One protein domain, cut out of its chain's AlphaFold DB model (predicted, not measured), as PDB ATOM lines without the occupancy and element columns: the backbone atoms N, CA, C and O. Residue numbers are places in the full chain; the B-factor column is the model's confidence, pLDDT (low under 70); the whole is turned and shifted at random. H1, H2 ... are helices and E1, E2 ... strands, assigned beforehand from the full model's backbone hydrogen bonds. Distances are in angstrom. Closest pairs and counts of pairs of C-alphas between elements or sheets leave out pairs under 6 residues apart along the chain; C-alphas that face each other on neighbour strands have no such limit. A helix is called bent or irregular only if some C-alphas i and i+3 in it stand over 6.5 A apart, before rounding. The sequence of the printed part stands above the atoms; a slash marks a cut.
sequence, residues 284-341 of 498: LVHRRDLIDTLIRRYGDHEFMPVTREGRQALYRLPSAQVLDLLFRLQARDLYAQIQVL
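This is residues 284 to 341 of the 498 residues of an uncharacterized protein of Phycisphaerales bacterium (UniProt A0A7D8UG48). Three helices, H1, H3 and H4, make a small, loosely joined cluster with their centres in a triangle, H4 running opposite to the other two at shallow tilts. At one end of the long axis the two ends of the printed part come together as a short ribbon of two antiparallel strands, E1 and E2, and toward the other end H2 is set at a steep tilt to H1. Look through the 58 printed residues and you will find, in order, E1, H1, H2, H3, H4 and E2, a make-up that is mostly helix. The whole is compact, with a radius of gyration of the C-alphas of 10.4 A, and elongated in outline, spanning 32 by 21 by 16 A.

Start at E1, residues 284 to 286, which is the antiparallel neighbour of E2, residues 338 to 340, at 154 degrees. Check N 285 and O 339 at 3.0 A and N 339 and O 285 at 2.8 A, both within hydrogen-bond range. Next comes H1, residues 288 to 298, close but not clearly touching H2, residues 308 to 314; their closest C-alphas, of Ile 291 and Leu 314, are 6.7 A apart, at a steep tilt of 53 degrees, opposite ways. H3, residues 319 to 328, is near H1, with 6 pairs of C-alphas within 10 A. Its closest C-alpha to E1 is Ser 319, 5.6 A from that of Leu 284. H3 forms a helical hairpin with H4, residues 332 to 337; they touch, with the C-alphas of Leu 326 and Tyr 335 closest at 7.0 A, at a shallow tilt of 10 degrees, opposite ways. H4 and H1 are close but not clearly touching, the C-alphas of Leu 290 and Gln 337 being closest at 6.5 A. H2 and H4 are apart. Every O i to N i+4 pair is within hydrogen-bond range in H1, H2 and H3; H4 has 0 of 2, but 2 of 3 O i to N i+3 pairs.

Find C-alpha 284 at (-0.146, 31.272, 14.496), where E1 begins. From C-alpha 288 at (-12.812, 35.520, 14.191), H1 runs 15.5 A. H2 measures 10.2 A, H3 14.2 A and H4 10.1 A. H4 is only just irregular: C-alphas 333 and 336 are 7.0 A apart. E2 ends at C-alpha 340, (2.805, 35.038, 14.714).

The C-alphas farthest apart, of Thr 307 and Leu 341, are 32.2 A from each other. The printed part has no cut and no long link; H1 to H2 is a short link of 9 residues, and the other links are tight. Mean pLDDT of the printed part is 95.4, and no printed residue is under 70.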
ATOM      1  N   LEU A 284       0.680  30.225  15.095       97.25
ATOM      2  CA  LEU A 284      -0.146  31.272  14.496       97.25
ATOM      3  C   LEU A 284      -1.520  31.331  15.175       97.25
ATOM      4  O   LEU A 284      -2.228  30.320  15.236       97.25
ATOM      5  N   VAL A 285      -1.956  32.519  15.587       96.69
ATOM      6  CA  VAL A 285      -3.342  32.772  16.016       96.69
ATOM      7  C   VAL A 285      -3.988  33.837  15.136       96.69
ATOM      8  O   VAL A 285      -3.310  34.687  14.567       96.69
ATOM      9  N   HIS A 286      -5.307  33.775  14.999       96.12
ATOM     10  CA  HIS A 286      -6.093  34.754  14.259       96.12
ATOM     11  C   HIS A 286      -7.405  35.016  14.998       96.12
ATOM     12  O   HIS A 286      -7.885  34.156  15.743       96.12
ATOM     13  N   ARG A 287      -7.987  36.203  14.814       92.88
ATOM     14  CA  ARG A 287      -9.300  36.527  15.385       92.88
ATOM     15  C   ARG A 287     -10.432  36.142  14.432       92.88
ATOM     16  O   ARG A 287     -10.245  36.080  13.220       92.88
ATOM     17  N   ARG A 288     -11.633  35.932  14.973       92.62
ATOM     18  CA  ARG A 288     -12.812  35.520  14.191       92.62
ATOM     19  C   ARG A 288     -13.269  36.577  13.174       92.62
ATOM     20  O   ARG A 288     -13.678  36.212  12.074       92.62
ATOM     21  N   ASP A 289     -13.129  37.859  13.508       96.31
ATOM     22  CA  ASP A 289     -13.535  38.998  12.673       96.31
ATOM     23  C   ASP A 289     -12.719  39.138  11.374       96.31
ATOM     24  O   ASP A 289     -13.204  39.723  10.399       96.31
ATOM     25  N   LEU A 290     -11.531  38.525  11.309       96.62
ATOM     26  CA  LEU A 290     -10.784  38.348  10.061       96.62
ATOM     27  C   LEU A 290     -11.562  37.474   9.068       96.62
ATOM     28  O   LEU A 290     -11.649  37.818   7.891       96.62
ATOM     29  N   ILE A 291     -12.168  36.373   9.525       97.31
ATOM     30  CA  ILE A 291     -12.941  35.462   8.666       97.31
ATOM     31  C   ILE A 291     -14.225  36.144   8.182       97.31
ATOM     32  O   ILE A 291     -14.545  36.084   6.993       97.31
ATOM     33  N   ASP A 292     -14.909  36.877   9.066       96.69
ATOM     34  CA  ASP A 292     -16.063  37.708   8.696       96.69
ATOM     35  C   ASP A 292     -15.684  38.766   7.644       96.69
ATOM     36  O   ASP A 292     -16.446  39.047   6.719       96.69
ATOM     37  N   THR A 293     -14.487  39.348   7.762       96.88
ATOM     38  CA  THR A 293     -13.957  40.351   6.826       96.88
ATOM     39  C   THR A 293     -13.525  39.739   5.492       96.88
ATOM     40  O   THR A 293     -13.815  40.320   4.446       96.88
ATOM     41  N   LEU A 294     -12.925  38.547   5.499       95.75
ATOM     42  CA  LEU A 294     -12.600  37.777   4.296       95.75
ATOM     43  C   LEU A 294     -13.859  37.428   3.499       95.75
ATOM     44  O   LEU A 294     -13.935  37.742   2.313       95.75
ATOM     45  N   ILE A 295     -14.875  36.856   4.152       96.12
ATOM     46  CA  ILE A 295     -16.153  36.510   3.509       96.12
ATOM     47  C   ILE A 295     -16.846  37.763   2.953       96.12
ATOM     48  O   ILE A 295     -17.363  37.725   1.839       96.12
ATOM     49  N   ARG A 296     -16.831  38.876   3.699       96.12
ATOM     50  CA  ARG A 296     -17.487  40.135   3.309       96.12
ATOM     51  C   ARG A 296     -16.797  40.870   2.155       96.12
ATOM     52  O   ARG A 296     -17.492  41.504   1.371       96.12
ATOM     53  N   ARG A 297     -15.461  40.840   2.069       96.50
ATOM     54  CA  ARG A 297     -14.688  41.633   1.087       96.50
ATOM     55  C   ARG A 297     -14.177  40.834  -0.112       96.50
ATOM     56  O   ARG A 297     -14.042  41.402  -1.187       96.50
ATOM     57  N   TYR A 298     -13.890  39.549   0.070       96.19
ATOM     58  CA  TYR A 298     -13.300  38.691  -0.963       96.19
ATOM     59  C   TYR A 298     -14.221  37.535  -1.377       96.19
ATOM     60  O   TYR A 298     -13.806  36.702  -2.174       96.19
ATOM     61  N   GLY A 299     -15.458  37.467  -0.866       93.06
ATOM     62  CA  GLY A 299     -16.351  36.309  -1.011       93.06
ATOM     63  C   GLY A 299     -16.583  35.803  -2.440       93.06
ATOM     64  O   GLY A 299     -16.848  34.613  -2.605       93.06
ATOM     65  N   ASP A 300     -16.443  36.668  -3.446       93.81
ATOM     66  CA  ASP A 300     -16.684  36.354  -4.862       93.81
ATOM     67  C   ASP A 300     -15.377  36.115  -5.662       93.81
ATOM     68  O   ASP A 300     -15.397  35.972  -6.882       93.81
ATOM     69  N   HIS A 301     -14.224  36.062  -4.981       94.88
ATOM     70  CA  HIS A 301     -12.914  35.728  -5.555       94.88
ATOM     71  C   HIS A 301     -12.777  34.211  -5.783       94.88
ATOM     72  O   HIS A 301     -13.231  33.418  -4.966       94.88
ATOM     73  N   GLU A 302     -12.055  33.789  -6.830       94.69
ATOM     74  CA  GLU A 302     -11.911  32.371  -7.233       94.69
ATOM     75  C   GLU A 302     -11.414  31.390  -6.144       94.69
ATOM     76  O   GLU A 302     -11.675  30.193  -6.237       94.69
ATOM     77  N   PHE A 303     -10.713  31.875  -5.110       93.62
ATOM     78  CA  PHE A 303     -10.213  31.053  -3.999       93.62
ATOM     79  C   PHE A 303     -11.168  30.996  -2.797       93.62
ATOM     80  O   PHE A 303     -10.905  30.261  -1.844       93.62
ATOM     81  N   MET A 304     -12.262  31.762  -2.814       96.06
ATOM     82  CA  MET A 304     -13.251  31.789  -1.740       96.06
ATOM     83  C   MET A 304     -14.405  30.816  -2.026       96.06
ATOM     84  O   MET A 304     -14.879  30.730  -3.159       96.06
ATOM     85  N   PRO A 305     -14.905  30.075  -1.020       93.94
ATOM     86  CA  PRO A 305     -16.021  29.163  -1.232       93.94
ATOM     87  C   PRO A 305     -17.304  29.898  -1.640       93.94
ATOM     88  O   PRO A 305     -17.746  30.836  -0.973       93.94
ATOM     89  N   VAL A 306     -17.947  29.415  -2.704       93.56
ATOM     90  CA  VAL A 306     -19.242  29.932  -3.181       93.56
ATOM     91  C   VAL A 306     -20.434  29.412  -2.368       93.56
ATOM     92  O   VAL A 306     -21.475  30.061  -2.316       93.56
ATOM     93  N   THR A 307     -20.302  28.257  -1.704       95.69
ATOM     94  CA  THR A 307     -21.371  27.662  -0.885       95.69
ATOM     95  C   THR A 307     -21.385  28.228   0.534       95.69
ATOM     96  O   THR A 307     -20.347  28.591   1.098       95.69
ATOM     97  N   ARG A 308     -22.569  28.265   1.159       93.75
ATOM     98  CA  ARG A 308     -22.738  28.712   2.552       93.75
ATOM     99  C   ARG A 308     -21.960  27.818   3.519       93.75
ATOM    100  O   ARG A 308     -21.362  28.305   4.473       93.75
ATOM    101  N   GLU A 309     -21.933  26.527   3.230       95.31
ATOM    102  CA  GLU A 309     -21.283  25.465   3.992       95.31
ATOM    103  C   GLU A 309     -19.760  25.627   3.919       95.31
ATOM    104  O   GLU A 309     -19.081  25.581   4.943       95.31
ATOM    105  N   GLY A 310     -19.228  25.925   2.727       95.19
ATOM    106  CA  GLY A 310     -17.817  26.250   2.532       95.19
ATOM    107  C   GLY A 310     -17.415  27.551   3.233       95.19
ATOM    108  O   GLY A 310     -16.400  27.583   3.925       95.19
ATOM    109  N   ARG A 311     -18.242  28.605   3.152       95.00
ATOM    110  CA  ARG A 311     -18.019  29.857   3.904       95.00
ATOM    111  C   ARG A 311     -18.060  29.616   5.424       95.00
ATOM    112  O   ARG A 311     -17.250  30.183   6.148       95.00
ATOM    113  N   GLN A 312     -18.915  28.713   5.919       95.62
ATOM    114  CA  GLN A 312     -18.906  28.284   7.325       95.62
ATOM    115  C   GLN A 312     -17.705  27.402   7.711       95.62
ATOM    116  O   GLN A 312     -17.337  27.365   8.888       95.62
ATOM    117  N   ALA A 313     -17.086  26.690   6.767       96.25
ATOM    118  CA  ALA A 313     -15.876  25.912   7.029       96.25
ATOM    119  C   ALA A 313     -14.661  26.810   7.330       96.25
ATOM    120  O   ALA A 313     -13.827  26.424   8.146       96.25
ATOM    121  N   LEU A 314     -14.606  28.027   6.766       96.31
ATOM    122  CA  LEU A 314     -13.506  28.980   6.978       96.31
ATOM    123  C   LEU A 314     -13.244  29.283   8.465       96.31
ATOM    124  O   LEU A 314     -12.094  29.327   8.887       96.31
ATOM    125  N   TYR A 315     -14.296  29.394   9.286       96.62
ATOM    126  CA  TYR A 315     -14.194  29.631  10.738       96.62
ATOM    127  C   TYR A 315     -13.578  28.467  11.536       96.62
ATOM    128  O   TYR A 315     -13.393  28.591  12.745       96.62
ATOM    129  N   ARG A 316     -13.326  27.318  10.897       96.38
ATOM    130  CA  ARG A 316     -12.710  26.128  11.506       96.38
ATOM    131  C   ARG A 316     -11.318  25.828  10.938       96.38
ATOM    132  O   ARG A 316     -10.727  24.818  11.309       96.38
ATOM    133  N   LEU A 317     -10.804  26.665  10.033       96.56
ATOM    134  CA  LEU A 317      -9.475  26.478   9.456       96.56
ATOM    135  C   LEU A 317      -8.377  26.771  10.496       96.56
ATOM    136  O   LEU A 317      -8.461  27.774  11.212       96.56
ATOM    137  N   PRO A 318      -7.303  25.963  10.552       97.06
ATOM    138  CA  PRO A 318      -6.083  26.334  11.259       97.06
ATOM    139  C   PRO A 318      -5.527  27.661  10.731       97.06
ATOM    140  O   PRO A 318      -5.529  27.895   9.522       97.06
ATOM    141  N   SER A 319      -4.971  28.505  11.606       97.56
ATOM    142  CA  SER A 319      -4.454  29.836  11.244       97.56
ATOM    143  C   SER A 319      -3.448  29.827  10.079       97.56
ATOM    144  O   SER A 319      -3.405  30.778   9.309       97.56
ATOM    145  N   ALA A 320      -2.675  28.746   9.902       97.12
ATOM    146  CA  ALA A 320      -1.774  28.575   8.756       97.12
ATOM    147  C   ALA A 320      -2.518  28.445   7.413       97.12
ATOM    148  O   ALA A 320      -2.074  28.991   6.411       97.12
ATOM    149  N   GLN A 321      -3.680  27.785   7.387       97.38
ATOM    150  CA  GLN A 321      -4.521  27.675   6.188       97.38
ATOM    151  C   GLN A 321      -5.279  28.983   5.909       97.38
ATOM    152  O   GLN A 321      -5.512  29.329   4.754       97.38
ATOM    153  N   VAL A 322      -5.604  29.757   6.954       97.62
ATOM    154  CA  VAL A 322      -6.109  31.135   6.803       97.62
ATOM    155  C   VAL A 322      -5.024  32.051   6.221       97.62
ATOM    156  O   VAL A 322      -5.323  32.860   5.346       97.62
ATOM    157  N   LEU A 323      -3.763  31.899   6.640       97.06
ATOM    158  CA  LEU A 323      -2.634  32.662   6.098       97.06
ATOM    159  C   LEU A 323      -2.298  32.277   4.642       97.06
ATOM    160  O   LEU A 323      -2.074  33.159   3.818       97.06
ATOM    161  N   ASP A 324      -2.345  30.988   4.295       97.25
ATOM    162  CA  ASP A 324      -2.257  30.509   2.905       97.25
ATOM    163  C   ASP A 324      -3.345  31.149   2.020       97.25
ATOM    164  O   ASP A 324      -3.058  31.727   0.969       97.25
ATOM    165  N   LEU A 325      -4.600  31.144   2.484       97.31
ATOM    166  CA  LEU A 325      -5.710  31.805   1.794       97.31
ATOM    167  C   LEU A 325      -5.481  33.322   1.646       97.31
ATOM    168  O   LEU A 325      -5.707  33.863   0.565       97.31
ATOM    169  N   LEU A 326      -4.974  34.004   2.680       96.75
ATOM    170  CA  LEU A 326      -4.606  35.424   2.613       96.75
ATOM    171  C   LEU A 326      -3.535  35.712   1.551       96.75
ATOM    172  O   LEU A 326      -3.666  36.690   0.813       96.75
ATOM    173  N   PHE A 327      -2.509  34.862   1.444       94.69
ATOM    174  CA  PHE A 327      -1.467  34.984   0.423       94.69
ATOM    175  C   PHE A 327      -2.019  34.758  -0.992       94.69
ATOM    176  O   PHE A 327      -1.710  35.538  -1.895       94.69
ATOM    177  N   ARG A 328      -2.886  33.755  -1.190       95.38
ATOM    178  CA  ARG A 328      -3.545  33.477  -2.484       95.38
ATOM    179  C   ARG A 328      -4.465  34.615  -2.934       95.38
ATOM    180  O   ARG A 328      -4.462  34.966  -4.109       95.38
ATOM    181  N   LEU A 329      -5.201  35.219  -1.999       95.94
ATOM    182  CA  LEU A 329      -6.042  36.405  -2.222       95.94
ATOM    183  C   LEU A 329      -5.239  37.718  -2.328       95.94
ATOM    184  O   LEU A 329      -5.821  38.769  -2.584       95.94
ATOM    185  N   GLN A 330      -3.923  37.682  -2.082       93.19
ATOM    186  CA  GLN A 330      -3.033  38.849  -1.995       93.19
ATOM    187  C   GLN A 330      -3.543  39.951  -1.043       93.19
ATOM    188  O   GLN A 330      -3.266  41.137  -1.235       93.19
ATOM    189  N   ALA A 331      -4.274  39.565   0.006       94.81
ATOM    190  CA  ALA A 331      -5.003  40.456   0.908       94.81
ATOM    191  C   ALA A 331      -4.083  41.113   1.961       94.81
ATOM    192  O   ALA A 331      -4.284  40.957   3.166       94.81
ATOM    193  N   ARG A 332      -3.044  41.822   1.494       91.31
ATOM    194  CA  ARG A 332      -1.918  42.348   2.294       91.31
ATOM    195  C   ARG A 332      -2.342  43.175   3.507       91.31
ATOM    196  O   ARG A 332      -1.706  43.092   4.551       91.31
ATOM    197  N   ASP A 333      -3.421  43.943   3.387       91.19
ATOM    198  CA  ASP A 333      -3.956  44.785   4.461       91.19
ATOM    199  C   ASP A 333      -4.604  43.991   5.610       91.19
ATOM    200  O   ASP A 333      -4.756  44.505   6.715       91.19
ATOM    201  N   LEU A 334      -4.942  42.719   5.378       95.12
ATOM    202  CA  LEU A 334      -5.454  41.810   6.401       95.12
ATOM    203  C   LEU A 334      -4.347  40.984   7.078       95.12
ATOM    204  O   LEU A 334      -4.622  40.333   8.085       95.12
ATOM    205  N   TYR A 335      -3.103  41.007   6.577       93.44
ATOM    206  CA  TYR A 335      -2.016  40.168   7.102       93.44
ATOM    207  C   TYR A 335      -1.764  40.434   8.594       93.44
ATOM    208  O   TYR A 335      -1.652  39.486   9.365       93.44
ATOM    209  N   ALA A 336      -1.789  41.701   9.027       90.19
ATOM    210  CA  ALA A 336      -1.603  42.101  10.429       90.19
ATOM    211  C   ALA A 336      -2.622  41.487  11.420       90.19
ATOM    212  O   ALA A 336      -2.394  41.517  12.627       90.19
ATOM    213  N   GLN A 337      -3.739  40.929  10.935       93.88
ATOM    214  CA  GLN A 337      -4.761  40.272  11.763       93.88
ATOM    215  C   GLN A 337      -4.433  38.796  12.074       93.88
ATOM    216  O   GLN A 337      -5.084  38.185  12.925       93.88
ATOM    217  N   ILE A 338      -3.415  38.229  11.413       96.50
ATOM    218  CA  ILE A 338      -2.724  37.011  11.851       96.50
ATOM    219  C   ILE A 338      -1.622  37.433  12.822       96.50
ATOM    220  O   ILE A 338      -0.806  38.283  12.485       96.50
ATOM    221  N   GLN A 339      -1.557  36.826  14.005       96.69
ATOM    222  CA  GLN A 339      -0.460  37.024  14.952       96.69
ATOM    223  C   GLN A 339       0.460  35.803  14.960       96.69
ATOM    224  O   GLN A 339       0.039  34.684  15.267       96.69
ATOM    225  N   VAL A 340       1.733  36.033  14.646       97.06
ATOM    226  CA  VAL A 340       2.805  35.038  14.714       97.06
ATOM    227  C   VAL A 340       3.439  35.117  16.096       97.06
ATOM    228  O   VAL A 340       4.147  36.077  16.398       97.06
ATOM    229  N   LEU A 341       3.169  34.135  16.958       93.56
ATOM    230  CA  LEU A 341       3.577  34.181  18.367       93.56
ATOM    231  C   LEU A 341       5.075  33.899  18.541       93.56
ATOM    232  O   LEU A 341       5.782  34.655  19.215       93.56
TER     233      LEU A 341